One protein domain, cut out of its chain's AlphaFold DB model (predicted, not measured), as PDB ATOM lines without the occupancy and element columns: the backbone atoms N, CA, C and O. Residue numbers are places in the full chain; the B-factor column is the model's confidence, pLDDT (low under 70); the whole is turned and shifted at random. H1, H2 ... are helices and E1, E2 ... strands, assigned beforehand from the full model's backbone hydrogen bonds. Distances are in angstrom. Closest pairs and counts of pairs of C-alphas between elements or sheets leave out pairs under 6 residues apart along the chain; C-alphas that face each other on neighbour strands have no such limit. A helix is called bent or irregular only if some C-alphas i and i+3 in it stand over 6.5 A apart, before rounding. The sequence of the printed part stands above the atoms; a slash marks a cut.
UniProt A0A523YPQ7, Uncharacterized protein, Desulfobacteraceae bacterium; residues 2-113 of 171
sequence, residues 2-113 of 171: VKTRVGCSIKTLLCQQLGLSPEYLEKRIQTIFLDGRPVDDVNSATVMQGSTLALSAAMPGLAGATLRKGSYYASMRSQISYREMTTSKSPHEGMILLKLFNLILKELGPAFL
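This is residues 2 to 113 of the 171 residues of an uncharacterized protein of Desulfobacteraceae bacterium (UniProt A0A523YPQ7). A four-stranded sheet, curled like part of a barrel, has helices H1 and H5 over one face, H1 near the edge strand E1 and H5 over the long strand E4. Beyond the other edge strand, E2, the short helices H3 and H4 form a small corner of their own, and the unnamed residues 78 to 91 lead from there back to E4. The printed part has 112 residues with five named helices and four named strands, in the order E1 H1 H2 E2 E3 H3 H4 E4 H5; the sheet is mixed, in the order E1 E4 E3 E2. The class is mixed, helices and strands, with 39 and 24 of the 63 residues in named elements. The whole is compact and rounded, with a radius of gyration of the C-alphas of 13.5 A and spans of 37, 35 and 22 A.

In the sheet, E4 is the longest strand, residues 92 to 101, 27.0 A from first to last C-alpha. E3 is residues 52 to 56, 13.4 A, E2 is residues 31 to 34, 10.3 A, and E1 is residues 2 to 6, 10.9 A, with C-alpha 2 at (81.503, 114.765, 108.865). H5, the longest helix, is residues 102 to 113, 16.6 A, and ends with C-alpha 113 at (79.039, 116.895, 118.478). H1 is residues 10 to 17, 10.1 A, and H2 is residues 22 to 27. H3 is residues 61 to 67, with C-alpha 61 at (75.440, 86.505, 118.621), and H4 is residues 72 to 77. H4 and H5 are irregular: C-alphas 72 and 75 are 7.6 A apart, and C-alphas 107 and 110 are 7.1 A apart.

The sheet is strongly twisted. E4 pairs in a staggered way, with E1 over residues 92 to 96 and with E3 over residues 97 to 101. E1 and E4 are antiparallel, with N 4 and O 94 at 2.9 A. E4 and E3 are parallel, with N 99 and O 53 at 2.8 A. E2 and E3 are a hairpin, with N 54 and O 33 at 2.9 A. H5 is on the sheet at a height of 7.7 A, over E4 and slantwise to the strands, at 35 degrees to E4 on the local plane; its closest C-alphas to E3 are those of Ile 104 and Ser 56, 6.0 A. H1 is on the same face at a height of 8.2 A, only just over E1, on which 3 of its 8 C-alphas fall, and it runs only just across the strands, at 61 degrees to E1 on the local plane. H1 and H5 are apart. H2 is not on the sheet and only just touches H1, with 3 pairs of C-alphas within 8 A, Cys 15 and Pro 22 closest at 6.3 A; they run opposite ways at a steep tilt of 47 degrees. H3 only grazes the sheet, with residues 64 to 67. H4 is not on the sheet but touches H3, about perpendicular at 76 degrees, the closest C-alphas being those of Thr 66 and Tyr 73, 5.1 A. E3, H3 H4 and E4 form a strand-helix-strand unit, two parallel neighbour strands with helices between; E1, H1 H2 and E2 form a split one, with E4 and E3 between its strands and a right-handed crossover. Every O i to N i+4 pair is within hydrogen-bond range in H1, H2 and H3, against 5 of 8 in H5 and 0 of 2 in H4, where 2 of 3 O i to N i+3 pairs are.

The C-alphas farthest apart, those of Gly 61 and Ser 90, are 39.2 A apart. The printed part has no cut. The links E2 to E3, 17 residues, and H4 to E4, 14 residues, are long. Mean pLDDT of the printed part is 87.0, and residues 85 to 89, in the second long link, are under 70.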
ATOM      1  N   VAL A   2      80.276 114.042 108.491       92.75
ATOM      2  CA  VAL A   2      81.503 114.765 108.865       92.75
ATOM      3  C   VAL A   2      82.272 115.170 107.611       92.75
ATOM      4  O   VAL A   2      82.269 114.434 106.621       92.75
ATOM      5  N   LYS A   3      82.894 116.355 107.643       92.50
ATOM      6  CA  LYS A   3      83.789 116.833 106.581       92.50
ATOM      7  C   LYS A   3      85.206 116.336 106.876       92.50
ATOM      8  O   LYS A   3      85.680 116.483 107.996       92.50
ATOM      9  N   THR A   4      85.858 115.725 105.894       92.75
ATOM     10  CA  THR A   4      87.147 115.027 106.045       92.75
ATOM     11  C   THR A   4      87.893 115.008 104.708       92.75
ATOM     12  O   THR A   4      87.320 115.358 103.678       92.75
ATOM     13  N   ARG A   5      89.168 114.616 104.691       92.88
ATOM     14  CA  ARG A   5      89.881 114.262 103.464       92.88
ATOM     15  C   ARG A   5      89.576 112.806 103.110       92.88
ATOM     16  O   ARG A   5      89.930 111.908 103.869       92.88
ATOM     17  N   VAL A   6      88.914 112.597 101.980       92.44
ATOM     18  CA  VAL A   6      88.598 111.281 101.396       92.44
ATOM     19  C   VAL A   6      89.659 110.903 100.357       92.44
ATOM     20  O   VAL A   6      90.506 111.728 100.032       92.44
ATOM     21  N   GLY A   7      89.641 109.671  99.843       90.75
ATOM     22  CA  GLY A   7      90.717 109.129  99.001       90.75
ATOM     23  C   GLY A   7      91.902 108.601  99.821       90.75
ATOM     24  O   GLY A   7      93.027 108.549  99.337       90.75
ATOM     25  N   CYS A   8      91.667 108.248 101.086       91.62
ATOM     26  CA  CYS A   8      92.661 107.650 101.973       91.62
ATOM     27  C   CYS A   8      92.100 106.413 102.682       91.62
ATOM     28  O   CYS A   8      90.888 106.177 102.689       91.62
ATOM     29  N   SER A   9      92.981 105.646 103.322       94.00
ATOM     30  CA  SER A   9      92.585 104.464 104.088       94.00
ATOM     31  C   SER A   9      91.716 104.816 105.301       94.00
ATOM     32  O   SER A   9      91.793 105.926 105.846       94.00
ATOM     33  N   ILE A  10      90.919 103.851 105.771       94.31
ATOM     34  CA  ILE A  10      90.146 103.976 107.017       94.31
ATOM     35  C   ILE A  10      91.072 104.300 108.194       94.31
ATOM     36  O   ILE A  10      90.740 105.160 109.010       94.31
ATOM     37  N   LYS A  11      92.250 103.666 108.275       94.19
ATOM     38  CA  LYS A  11      93.230 103.942 109.338       94.19
ATOM     39  C   LYS A  11      93.683 105.400 109.329       94.19
ATOM     40  O   LYS A  11      93.674 106.044 110.376       94.19
ATOM     41  N   THR A  12      94.053 105.928 108.163       93.62
ATOM     42  CA  THR A  12      94.460 107.331 108.015       93.62
ATOM     43  C   THR A  12      93.333 108.269 108.431       93.62
ATOM     44  O   THR A  12      93.559 109.190 109.212       93.62
ATOM     45  N   LEU A  13      92.109 108.014 107.968       93.94
ATOM     46  CA  LEU A  13      90.952 108.832 108.314       93.94
ATOM     47  C   LEU A  13      90.690 108.840 109.828       93.94
ATOM     48  O   LEU A  13      90.615 109.907 110.435       93.94
ATOM     49  N   LEU A  14      90.597 107.668 110.457       93.44
ATOM     50  CA  LEU A  14      90.247 107.560 111.874       93.44
ATOM     51  C   LEU A  14      91.361 108.074 112.794       93.44
ATOM     52  O   LEU A  14      91.081 108.844 113.712       93.44
ATOM     53  N   CYS A  15      92.613 107.688 112.547       93.94
ATOM     54  CA  CYS A  15      93.706 108.039 113.448       93.94
ATOM     55  C   CYS A  15      94.260 109.442 113.203       93.94
ATOM     56  O   CYS A  15      94.485 110.182 114.155       93.94
ATOM     57  N   GLN A  16      94.475 109.826 111.943       92.12
ATOM     58  CA  GLN A  16      95.159 111.085 111.635       92.12
ATOM     59  C   GLN A  16      94.199 112.270 111.538       92.12
ATOM     60  O   GLN A  16      94.599 113.387 111.843       92.12
ATOM     61  N   GLN A  17      92.947 112.052 111.117       90.69
ATOM     62  CA  GLN A  17      91.989 113.152 110.942       90.69
ATOM     63  C   GLN A  17      90.987 113.258 112.088       90.69
ATOM     64  O   GLN A  17      90.681 114.363 112.524       90.69
ATOM     65  N   LEU A  18      90.473 112.124 112.580       88.62
ATOM     66  CA  LEU A  18      89.488 112.112 113.670       88.62
ATOM     67  C   LEU A  18      90.125 111.946 115.060       88.62
ATOM     68  O   LEU A  18      89.421 112.036 116.064       88.62
ATOM     69  N   GLY A  19      91.446 111.748 115.127       89.56
ATOM     70  CA  GLY A  19      92.216 111.746 116.373       89.56
ATOM     71  C   GLY A  19      92.050 110.492 117.232       89.56
ATOM     72  O   GLY A  19      92.317 110.537 118.431       89.56
ATOM     73  N   LEU A  20      91.598 109.372 116.658       91.69
ATOM     74  CA  LEU A  20      91.533 108.106 117.387       91.69
ATOM     75  C   LEU A  20      92.942 107.533 117.558       91.69
ATOM     76  O   LEU A  20      93.712 107.450 116.601       91.69
ATOM     77  N   SER A  21      93.270 107.053 118.756       93.50
ATOM     78  CA  SER A  21      94.543 106.360 118.940       93.50
ATOM     79  C   SER A  21      94.560 105.040 118.143       93.50
ATOM     80  O   SER A  21      93.509 104.395 117.999       93.50
ATOM     81  N   PRO A  22      95.722 104.607 117.620       91.81
ATOM     82  CA  PRO A  22      95.851 103.305 116.965       91.81
ATOM     83  C   PRO A  22      95.374 102.147 117.852       91.81
ATOM     84  O   PRO A  22      94.693 101.239 117.379       91.81
ATOM     85  N   GLU A  23      95.650 102.218 119.155       93.00
ATOM     86  CA  GLU A  23      95.254 101.208 120.137       93.00
ATOM     87  C   GLU A  23      93.733 101.169 120.317       93.00
ATOM     88  O   GLU A  23      93.157 100.088 120.450       93.00
ATOM     89  N   TYR A  24      93.064 102.326 120.301       92.50
ATOM     90  CA  TYR A  24      91.605 102.394 120.343       92.50
ATOM     91  C   TYR A  24      90.997 101.751 119.089       92.50
ATOM     92  O   TYR A  24      90.103 100.908 119.199       92.50
ATOM     93  N   LEU A  25      91.510 102.088 117.901       91.75
ATOM     94  CA  LEU A  25      91.062 101.481 116.643       91.75
ATOM     95  C   LEU A  25      91.238  99.957 116.651       91.75
ATOM     96  O   LEU A  25      90.368  99.225 116.182       91.75
ATOM     97  N   GLU A  26      92.342  99.462 117.202       89.38
ATOM     98  CA  GLU A  26      92.627  98.034 117.218       89.38
ATOM     99  C   GLU A  26      91.805  97.266 118.261       89.38
ATOM    100  O   GLU A  26      91.256  96.205 117.942       89.38
ATOM    101  N   LYS A  27      91.723  97.788 119.491       89.12
ATOM    102  CA  LYS A  27      91.180  97.067 120.652       89.12
ATOM    103  C   LYS A  27      89.714  97.373 120.929       89.12
ATOM    104  O   LYS A  27      88.996  96.493 121.404       89.12
ATOM    105  N   ARG A  28      89.256  98.602 120.668       90.94
ATOM    106  CA  ARG A  28      87.876  99.019 120.961       90.94
ATOM    107  C   ARG A  28      86.953  98.839 119.775       90.94
ATOM    108  O   ARG A  28      85.843  98.372 119.977       90.94
ATOM    109  N   ILE A  29      87.390  99.154 118.558       92.25
ATOM    110  CA  ILE A  29      86.553  99.003 117.363       92.25
ATOM    111  C   ILE A  29      86.715  97.585 116.822       92.25
ATOM    112  O   ILE A  29      87.735  97.253 116.234       92.25
ATOM    113  N   GLN A  30      85.705  96.738 117.001       90.19
ATOM    114  CA  GLN A  30      85.752  95.331 116.584       90.19
ATOM    115  C   GLN A  30      85.026  95.080 115.266       90.19
ATOM    116  O   GLN A  30      85.241  94.063 114.613       90.19
ATOM    117  N   THR A  31      84.137  95.975 114.854       91.44
ATOM    118  CA  THR A  31      83.386  95.814 113.613       91.44
ATOM    119  C   THR A  31      83.382  97.115 112.843       91.44
ATOM    120  O   THR A  31      83.018  98.164 113.378       91.44
ATOM    121  N   ILE A  32      83.795  97.020 111.584       94.06
ATOM    122  CA  ILE A  32      83.867  98.132 110.649       94.06
ATOM    123  C   ILE A  32      83.119  97.713 109.396       94.06
ATOM    124  O   ILE A  32      83.402  96.653 108.836       94.06
ATOM    125  N   PHE A  33      82.183  98.548 108.955       93.94
ATOM    126  CA  PHE A  33      81.607  98.432 107.622       93.94
ATOM    127  C   PHE A  33      81.904  99.682 106.816       93.94
ATOM    128  O   PHE A  33      81.709 100.794 107.307       93.94
ATOM    129  N   LEU A  34      82.305  99.484 105.567       95.44
ATOM    130  CA  LEU A  34      82.411 100.517 104.553       95.44
ATOM    131  C   LEU A  34      81.356 100.236 103.484       95.44
ATOM    132  O   LEU A  34      81.352  99.162 102.883       95.44
ATOM    133  N   ASP A  35      80.423 101.168 103.300       93.69
ATOM    134  CA  ASP A  35      79.325 101.069 102.329       93.69
ATOM    135  C   ASP A  35      78.519  99.765 102.466       93.69
ATOM    136  O   ASP A  35      78.169  99.089 101.501       93.69
ATOM    137  N   GLY A  36      78.253  99.388 103.723       89.19
ATOM    138  CA  GLY A  36      77.510  98.179 104.088       89.19
ATOM    139  C   GLY A  36      78.327  96.887 104.026       89.19
ATOM    140  O   GLY A  36      77.819  95.834 104.406       89.19
ATOM    141  N   ARG A  37      79.594  96.950 103.602       90.19
ATOM    142  CA  ARG A  37      80.471  95.784 103.488       90.19
ATOM    143  C   ARG A  37      81.438  95.704 104.657       90.19
ATOM    144  O   ARG A  37      82.069  96.711 104.979       90.19
ATOM    145  N   PRO A  38      81.598  94.537 105.288       90.56
ATOM    146  CA  PRO A  38      82.538  94.408 106.381       90.56
ATOM    147  C   PRO A  38      83.994  94.559 105.934       90.56
ATOM    148  O   PRO A  38      84.374  94.064 104.872       90.56
ATOM    149  N   VAL A  39      84.806  95.202 106.773       90.44
ATOM    150  CA  VAL A  39      86.228  95.461 106.520       90.44
ATOM    151  C   VAL A  39      87.087  94.758 107.569       90.44
ATOM    152  O   VAL A  39      86.892  94.955 108.769       90.44
ATOM    153  N   ASP A  40      88.053  93.968 107.103       87.38
ATOM    154  CA  ASP A  40      89.073  93.334 107.946       87.38
ATOM    155  C   ASP A  40      90.362  94.156 108.009       87.38
ATOM    156  O   ASP A  40      90.898  94.381 109.094       87.38
ATOM    157  N   ASP A  41      90.828  94.648 106.859       89.38
ATOM    158  CA  ASP A  41      92.036  95.457 106.763       89.38
ATOM    159  C   ASP A  41      91.706  96.939 106.539       89.38
ATOM    160  O   ASP A  41      91.259  97.375 105.479       89.38
ATOM    161  N   VAL A  42      91.959  97.730 107.577       91.19
ATOM    162  CA  VAL A  42      91.739  99.181 107.590       91.19
ATOM    163  C   VAL A  42      92.775  99.966 106.785       91.19
ATOM    164  O   VAL A  42      92.593 101.172 106.605       91.19
ATOM    165  N   ASN A  43      93.865  99.330 106.340       90.31
ATOM    166  CA  ASN A  43      94.913  99.978 105.549       90.31
ATOM    167  C   ASN A  43      94.592  99.958 104.049       90.31
ATOM    168  O   ASN A  43      94.853 100.952 103.379       90.31
ATOM    169  N   SER A  44      94.002  98.871 103.540       87.06
ATOM    170  CA  SER A  44      93.600  98.738 102.129       87.06
ATOM    171  C   SER A  44      92.221  99.337 101.831       87.06
ATOM    172  O   SER A  44      91.968  99.827 100.731       87.06
ATOM    173  N   ALA A  45      91.311  99.361 102.809       90.75
ATOM    174  CA  ALA A  45      89.983  99.931 102.610       90.75
ATOM    175  C   ALA A  45      90.030 101.462 102.497       90.75
ATOM    176  O   ALA A  45      90.332 102.159 103.469       90.75
ATOM    177  N   THR A  46      89.693 101.980 101.315       92.31
ATOM    178  CA  THR A  46      89.737 103.414 101.001       92.31
ATOM    179  C   THR A  46      88.358 104.050 101.119       92.31
ATOM    180  O   THR A  46      87.394 103.587 100.511       92.31
ATOM    181  N   VAL A  47      88.269 105.144 101.877       92.44
ATOM    182  CA  VAL A  47      87.025 105.898 102.063       92.44
ATOM    183  C   VAL A  47      86.897 106.956 100.975       92.44
ATOM    184  O   VAL A  47      87.813 107.754 100.775       92.44
ATOM    185  N   MET A  48      85.750 106.991 100.301       92.75
ATOM    186  CA  MET A  48      85.476 107.908  99.198       92.75
ATOM    187  C   MET A  48      84.441 108.967  99.578       92.75
ATOM    188  O   MET A  48      83.792 108.905 100.626       92.75
ATOM    189  N   GLN A  49      84.281 109.965  98.709       92.62
ATOM    190  CA  GLN A  49      83.188 110.926  98.812       92.62
ATOM    191  C   GLN A  49      81.843 110.192  98.892       92.62
ATOM    192  O   GLN A  49      81.537 109.365  98.038       92.62
ATOM    193  N   GLY A  50      81.028 110.530  99.892       91.94
ATOM    194  CA  GLY A  50      79.706 109.936 100.087       91.94
ATOM    195  C   GLY A  50      79.715 108.555 100.747       91.94
ATOM    196  O   GLY A  50      78.636 108.035 101.027       91.94
ATOM    197  N   SER A  51      80.885 107.984 101.053       94.50
ATOM    198  CA  SER A  51      80.958 106.696 101.741       94.50
ATOM    199  C   SER A  51      80.277 106.738 103.112       94.50
ATOM    200  O   SER A  51      80.323 107.732 103.847       94.50
ATOM    201  N   THR A  52      79.672 105.615 103.485       96.25
ATOM    202  CA  THR A  52      79.135 105.353 104.817       96.25
ATOM    203  C   THR A  52      80.083 104.443 105.584       96.25
ATOM    204  O   THR A  52      80.255 103.276 105.234       96.25
ATOM    205  N   LEU A  53      80.658 104.958 106.669       96.19
ATOM    206  CA  LEU A  53      81.514 104.211 107.584       96.19
ATOM    207  C   LEU A  53      80.741 103.907 108.870       96.19
ATOM    208  O   LEU A  53      80.314 104.824 109.571       96.19
ATOM    209  N   ALA A  54      80.558 102.629 109.190       95.62
ATOM    210  CA  ALA A  54      79.914 102.189 110.424       95.62
ATOM    211  C   ALA A  54      80.928 101.555 111.377       95.62
ATOM    212  O   ALA A  54      81.666 100.655 110.975       95.62
ATOM    213  N   LEU A  55      80.928 101.995 112.637       94.50
ATOM    214  CA  LEU A  55      81.850 101.543 113.679       94.50
ATOM    215  C   LEU A  55      81.076 100.971 114.868       94.50
ATOM    216  O   LEU A  55      80.166 101.614 115.398       94.50
ATOM    217  N   SER A  56      81.470  99.781 115.321       91.81
ATOM    218  CA  SER A  56      80.919  99.160 116.526       91.81
ATOM    219  C   SER A  56      82.002  98.494 117.372       91.81
ATOM    220  O   SER A  56      82.967  97.926 116.853       91.81
ATOM    221  N   ALA A  57      81.813  98.544 118.693       87.94
ATOM    222  CA  ALA A  57      82.703  97.906 119.659       87.94
ATOM    223  C   ALA A  57      82.481  96.399 119.759       87.94
ATOM    224  O   ALA A  57      83.398  95.643 120.054       87.94
ATOM    225  N   ALA A  58      81.247  95.964 119.539       81.19
ATOM    226  CA  ALA A  58      80.859  94.568 119.561       81.19
ATOM    227  C   ALA A  58      79.505  94.435 118.873       81.19
ATOM    228  O   ALA A  58      78.657  95.318 118.991       81.19
ATOM    229  N   MET A  59      79.284  93.317 118.197       80.81
ATOM    230  CA  MET A  59      77.946  92.869 117.824       80.81
ATOM    231  C   MET A  59      77.666  91.563 118.579       80.81
ATOM    232  O   MET A  59      78.590  90.766 118.738       80.81
ATOM    233  N   PRO A  60      76.450  91.338 119.098       78.75
ATOM    234  CA  PRO A  60      76.118  90.095 119.784       78.75
ATOM    235  C   PRO A  60      75.846  88.943 118.801       78.75
ATOM    236  O   PRO A  60      75.577  89.152 117.615       78.75
ATOM    237  N   GLY A  61      75.885  87.713 119.321       83.88
ATOM    238  CA  GLY A  61      75.440  86.505 118.621       83.88
ATOM    239  C   GLY A  61      76.243  86.150 117.365       83.88
ATOM    240  O   GLY A  61      77.431  86.459 117.244       83.88
ATOM    241  N   LEU A  62      75.574  85.492 116.413       78.88
ATOM    242  CA  LEU A  62      76.180  85.024 115.163       78.88
ATOM    243  C   LEU A  62      76.719  86.177 114.300       78.88
ATOM    244  O   LEU A  62      77.770  86.046 113.675       78.88
ATOM    245  N   ALA A  63      76.036  87.325 114.307       77.38
ATOM    246  CA  ALA A  63      76.499  88.522 113.612       77.38
ATOM    247  C   ALA A  63      77.843  89.006 114.177       77.38
ATOM    248  O   ALA A  63      78.755  89.305 113.421       77.38
ATOM    249  N   GLY A  64      78.016  89.002 115.501       77.94
ATOM    250  CA  GLY A  64      79.312  89.279 116.124       77.94
ATOM    251  C   GLY A  64      80.392  88.273 115.766       77.94
ATOM    252  O   GLY A  64      81.517  88.652 115.444       77.94
ATOM    253  N   ALA A  65      80.040  86.991 115.799       79.19
ATOM    254  CA  ALA A  65      80.964  85.916 115.476       79.19
ATOM    255  C   ALA A  65      81.446  85.990 114.022       79.19
ATOM    256  O   ALA A  65      82.602  85.693 113.764       79.19
ATOM    257  N   THR A  66      80.612  86.414 113.075       78.69
ATOM    258  CA  THR A  66      80.958  86.433 111.642       78.69
ATOM    259  C   THR A  66      81.470  87.788 111.158       78.69
ATOM    260  O   THR A  66      82.357  87.830 110.308       78.69
ATOM    261  N   LEU A  67      80.950  88.901 111.690       81.81
ATOM    262  CA  LEU A  67      81.200  90.244 111.155       81.81
ATOM    263  C   LEU A  67      82.358  90.987 111.842       81.81
ATOM    264  O   LEU A  67      82.822  92.010 111.330       81.81
ATOM    265  N   ARG A  68      82.857  90.482 112.973       82.75
ATOM    266  CA  ARG A  68      84.026  91.054 113.650       82.75
ATOM    267  C   ARG A  68      85.270  90.993 112.758       82.75
ATOM    268  O   ARG A  68      85.517  89.974 112.113       82.75
ATOM    269  N   LYS A  69      86.063  92.069 112.758       82.81
ATOM    270  CA  LYS A  69      87.349  92.121 112.053       82.81
ATOM    271  C   LYS A  69      88.284  91.024 112.565       82.81
ATOM    272  O   LYS A  69      88.384  90.821 113.777       82.81
ATOM    273  N   GLY A  70      88.945  90.307 111.662       76.50
ATOM    274  CA  GLY A  70      89.853  89.213 112.024       76.50
ATOM    275  C   GLY A  70      89.161  88.046 112.738       76.50
ATOM    276  O   GLY A  70      89.786  87.346 113.532       76.50
ATOM    277  N   SER A  71      87.856  87.853 112.522       81.06
ATOM    278  CA  SER A  71      87.153  86.705 113.089       81.06
ATOM    279  C   SER A  71      87.607  85.386 112.458       81.06
ATOM    280  O   SER A  71      87.801  85.302 111.247       81.06
ATOM    281  N   TYR A  72      87.644  84.324 113.267       78.44
ATOM    282  CA  TYR A  72      87.804  82.944 112.801       78.44
ATOM    283  C   TYR A  72      86.774  82.564 111.717       78.44
ATOM    284  O   TYR A  72      87.097  81.856 110.771       78.44
ATOM    285  N   TYR A  73      85.550  83.097 111.807       77.06
ATOM    286  CA  TYR A  73      84.469  82.825 110.850       77.06
ATOM    287  C   TYR A  73      84.427  83.805 109.665       77.06
ATOM    288  O   TYR A  73      83.428  83.857 108.949       77.06
ATOM    289  N   ALA A  74      85.482  84.592 109.428       77.44
ATOM    290  CA  ALA A  74      85.508  85.565 108.333       77.44
ATOM    291  C   ALA A  74      85.319  84.917 106.945       77.44
ATOM    292  O   ALA A  74      84.737  85.533 106.051       77.44
ATOM    293  N   SER A  75      85.728  83.656 106.766       78.06
ATOM    294  CA  SER A  75      85.520  82.906 105.519       78.06
ATOM    295  C   SER A  75      84.038  82.766 105.140       78.06
ATOM    296  O   SER A  75      83.703  82.824 103.954       78.06
ATOM    297  N   MET A  76      83.140  82.688 106.133       79.44
ATOM    298  CA  MET A  76      81.689  82.545 105.936       79.44
ATOM    299  C   MET A  76      81.035  83.781 105.300       79.44
ATOM    300  O   MET A  76      79.932  83.687 104.772       79.44
ATOM    301  N   ARG A  77      81.709  84.938 105.318       78.69
ATOM    302  CA  ARG A  77      81.219  86.201 104.735       78.69
ATOM    303  C   ARG A  77      82.040  86.682 103.532       78.69
ATOM    304  O   ARG A  77      81.897  87.826 103.111       78.69
ATOM    305  N   SER A  78      82.891  85.829 102.965       75.56
ATOM    306  CA  SER A  78      83.827  86.173 101.876       75.56
ATOM    307  C   SER A  78      83.174  86.778 100.621       75.56
ATOM    308  O   SER A  78      83.828  87.508  99.873       75.56
ATOM    309  N   GLN A  79      81.883  86.509 100.397       76.00
ATOM    310  CA  GLN A  79      81.100  87.085  99.298       76.00
ATOM    311  C   GLN A  79      80.651  88.533  99.555       76.00
ATOM    312  O   GLN A  79      80.431  89.275  98.601       76.00
ATOM    313  N   ILE A  80      80.525  88.944 100.822       78.06
ATOM    314  CA  ILE A  80      80.001  90.264 101.211       78.06
ATOM    315  C   ILE A  80      81.069  91.193 101.797       78.06
ATOM    316  O   ILE A  80      80.811  92.387 101.948       78.06
ATOM    317  N   SER A  81      82.257  90.670 102.117       78.19
ATOM    318  CA  SER A  81      83.401  91.471 102.558       78.19
ATOM    319  C   SER A  81      83.782  92.534 101.528       78.19
ATOM    320  O   SER A  81      83.652  92.346 100.312       78.19
ATOM    321  N   TYR A  82      84.271  93.666 102.028       82.56
ATOM    322  CA  TYR A  82      84.829  94.708 101.182       82.56
ATOM    323  C   TYR A  82      85.992  94.139 100.364       82.56
ATOM    324  O   TYR A  82      86.846  93.421 100.884       82.56
ATOM    325  N   ARG A  83      86.007  94.470  99.074       74.44
ATOM    326  CA  ARG A  83      87.131  94.220  98.177       74.44
ATOM    327  C   ARG A  83      87.619  95.570  97.699       74.44
ATOM    328  O   ARG A  83      86.801  96.412  97.327       74.44
ATOM    329  N   GLU A  84      88.928  95.757  97.747       70.62
ATOM    330  CA  GLU A  84      89.575  96.966  97.263       70.62
ATOM    331  C   GLU A  84      89.136  97.240  95.820       70.62
ATOM    332  O   GLU A  84      89.283  96.396  94.937       70.62
ATOM    333  N   MET A  85      88.543  98.412  95.593       59.72
ATOM    334  CA  MET A  85      88.313  98.920  94.247       59.72
ATOM    335  C   MET A  85      89.466  99.860  93.922       59.72
ATOM    336  O   MET A  85      89.610 100.904  94.557       59.72
ATOM    337  N   THR A  86      90.275  99.474  92.936       52.78
ATOM    338  CA  THR A  86      91.458 100.172  92.410       52.78
ATOM    339  C   THR A  86      91.089 101.529  91.809       52.78
ATOM    340  O   THR A  86      91.103 101.756  90.605       52.78
ATOM    341  N   THR A  87      90.728 102.470  92.669       57.31
ATOM    342  CA  THR A  87      90.535 103.875  92.323       57.31
ATOM    343  C   THR A  87      91.358 104.687  93.298       57.31
ATOM    344  O   THR A  87      90.849 105.296  94.228       57.31
ATOM    345  N   SER A  88      92.672 104.666  93.103       54.75
ATOM    346  CA  SER A  88      93.612 105.540  93.795       54.75
ATOM    347  C   SER A  88      93.384 106.980  93.331       54.75
ATOM    348  O   SER A  88      93.988 107.465  92.378       54.75
ATOM    349  N   LYS A  89      92.455 107.676  93.989       65.62
ATOM    350  CA  LYS A  89      92.299 109.125  93.850       65.62
ATOM    351  C   LYS A  89      93.137 109.815  94.916       65.62
ATOM    352  O   LYS A  89      93.163 109.381  96.063       65.62
ATOM    353  N   SER A  90      93.814 110.894  94.531       77.38
ATOM    354  CA  SER A  90      94.558 111.742  95.462       77.38
ATOM    355  C   SER A  90      93.640 112.237  96.588       77.38
ATOM    356  O   SER A  90      92.499 112.610  96.287       77.38
ATOM    357  N   PRO A  91      94.120 112.307  97.844       84.81
ATOM    358  CA  PRO A  91      93.306 112.787  98.946       84.81
ATOM    359  C   PRO A  91      92.730 114.178  98.674       84.81
ATOM    360  O   PRO A  91      93.471 115.110  98.361       84.81
ATOM    361  N   HIS A  92      91.417 114.332  98.810       88.50
ATOM    362  CA  HIS A  92      90.724 115.604  98.596       88.50
ATOM    363  C   HIS A  92      89.656 115.831  99.663       88.50
ATOM    364  O   HIS A  92      89.249 114.897 100.353       88.50
ATOM    365  N   GLU A  93      89.191 117.070  99.829       92.81
ATOM    366  CA  GLU A  93      88.092 117.339 100.757       92.81
ATOM    367  C   GLU A  93      86.811 116.639 100.308       92.81
ATOM    368  O   GLU A  93      86.461 116.628  99.126       92.81
ATOM    369  N   GLY A  94      86.102 116.070 101.274       92.56
ATOM    370  CA  GLY A  94      84.864 115.363 101.047       92.56
ATOM    371  C   GLY A  94      84.013 115.228 102.301       92.56
ATOM    372  O   GLY A  94      84.357 115.698 103.389       92.56
ATOM    373  N   MET A  95      82.867 114.582 102.135       93.19
ATOM    374  CA  MET A  95      81.929 114.282 103.206       93.19
ATOM    375  C   MET A  95      81.649 112.792 103.259       93.19
ATOM    376  O   MET A  95      81.444 112.151 102.227       93.19
ATOM    377  N   ILE A  96      81.579 112.273 104.481       94.75
ATOM    378  CA  ILE A  96      81.210 110.885 104.744       94.75
ATOM    379  C   ILE A  96      80.092 110.822 105.780       94.75
ATOM    380  O   ILE A  96      79.920 111.720 106.622       94.75
ATOM    381  N   LEU A  97      79.337 109.730 105.746       95.12
ATOM    382  CA  LEU A  97      78.387 109.399 106.795       95.12
ATOM    383  C   LEU A  97      79.057 108.466 107.806       95.12
ATOM    384  O   LEU A  97      79.322 107.307 107.509       95.12
ATOM    385  N   LEU A  98      79.297 108.966 109.017       94.56
ATOM    386  CA  LEU A  98      79.805 108.159 110.122       94.56
ATOM    387  C   LEU A  98      78.635 107.652 110.973       94.56
ATOM    388  O   LEU A  98      77.865 108.454 111.501       94.56
ATOM    389  N   LYS A  99      78.503 106.331 111.103       94.94
ATOM    390  CA  LYS A  99      77.518 105.672 111.967       94.94
ATOM    391  C   LYS A  99      78.235 105.043 113.156       94.94
ATOM    392  O   LYS A  99      79.097 104.186 112.979       94.94
ATOM    393  N   LEU A 100      77.872 105.462 114.361       93.94
ATOM    394  CA  LEU A 100      78.448 104.950 115.602       93.94
ATOM    395  C   LEU A 100      77.412 104.087 116.313       93.94
ATOM    396  O   LEU A 100      76.269 104.508 116.478       93.94
ATOM    397  N   PHE A 101      77.817 102.898 116.748       91.62
ATOM    398  CA  PHE A 101      76.934 101.950 117.419       91.62
ATOM    399  C   PHE A 101      77.445 101.594 118.813       91.62
ATOM    400  O   PHE A 101      78.646 101.632 119.096       91.62
ATOM    401  N   ASN A 102      76.517 101.173 119.672       88.50
ATOM    402  CA  ASN A 102      76.795 100.604 120.988       88.50
ATOM    403  C   ASN A 102      77.691 101.525 121.837       88.50
ATOM    404  O   ASN A 102      77.409 102.716 121.978       88.50
ATOM    405  N   LEU A 103      78.768 100.983 122.408       88.62
ATOM    406  CA  LEU A 103      79.694 101.731 123.256       88.62
ATOM    407  C   LEU A 103      80.407 102.863 122.498       88.62
ATOM    408  O   LEU A 103      80.606 103.936 123.061       88.62
ATOM    409  N   ILE A 104      80.698 102.671 121.206       91.81
ATOM    410  CA  ILE A 104      81.403 103.669 120.385       91.81
ATOM    411  C   ILE A 104      80.584 104.956 120.259       91.81
ATOM    412  O   ILE A 104      81.147 106.049 120.272       91.81
ATOM    413  N   LEU A 105      79.250 104.854 120.178       90.94
ATOM    414  CA  LEU A 105      78.378 106.031 120.155       90.94
ATOM    415  C   LEU A 105      78.537 106.871 121.426       90.94
ATOM    416  O   LEU A 105      78.628 108.092 121.338       90.94
ATOM    417  N   LYS A 106      78.595 106.223 122.593       88.50
ATOM    418  CA  LYS A 106      78.739 106.911 123.884       88.50
ATOM    419  C   LYS A 106      80.119 107.548 124.043       88.50
ATOM    420  O   LYS A 106      80.215 108.651 124.566       88.50
ATOM    421  N   GLU A 107      81.165 106.868 123.580       90.25
ATOM    422  CA  GLU A 107      82.549 107.327 123.728       90.25
ATOM    423  C   GLU A 107      82.914 108.438 122.733       90.25
ATOM    424  O   GLU A 107      83.537 109.426 123.116       90.25
ATOM    425  N   LEU A 108      82.512 108.311 121.462       90.50
ATOM    426  CA  LEU A 108      82.924 109.248 120.409       90.50
ATOM    427  C   LEU A 108      81.852 110.281 120.045       90.50
ATOM    428  O   LEU A 108      82.185 111.371 119.579       90.50
ATOM    429  N   GLY A 109      80.569 109.974 120.257       89.88
ATOM    430  CA  GLY A 109      79.451 110.855 119.904       89.88
ATOM    431  C   GLY A 109      79.586 112.275 120.469       89.88
ATOM    432  O   GLY A 109      79.526 113.228 119.688       89.88
ATOM    433  N   PRO A 110      79.847 112.452 121.782       88.94
ATOM    434  CA  PRO A 110      80.042 113.776 122.369       88.94
ATOM    435  C   PRO A 110      81.201 114.552 121.738       88.94
ATOM    436  O   PRO A 110      81.077 115.751 121.498       88.94
ATOM    437  N   ALA A 111      82.314 113.884 121.420       88.25
ATOM    438  CA  ALA A 111      83.460 114.522 120.777       88.25
ATOM    439  C   ALA A 111      83.102 115.033 119.372       88.25
ATOM    440  O   ALA A 111      83.403 116.181 119.044       88.25
ATOM    441  N   PHE A 112      82.383 114.236 118.574       89.56
ATOM    442  CA  PHE A 112      81.922 114.666 117.251       89.56
ATOM    443  C   PHE A 112      80.909 115.806 117.317       89.56
ATOM    444  O   PHE A 112      81.001 116.741 116.530       89.56
ATOM    445  N   LEU A 113      79.979 115.787 118.274       89.12
ATOM    446  CA  LEU A 113      79.039 116.895 118.478       89.12
ATOM    447  C   LEU A 113      79.757 118.180 118.920       89.12
ATOM    448  O   LEU A 113      79.400 119.267 118.459       89.12
TER     449      LEU A 113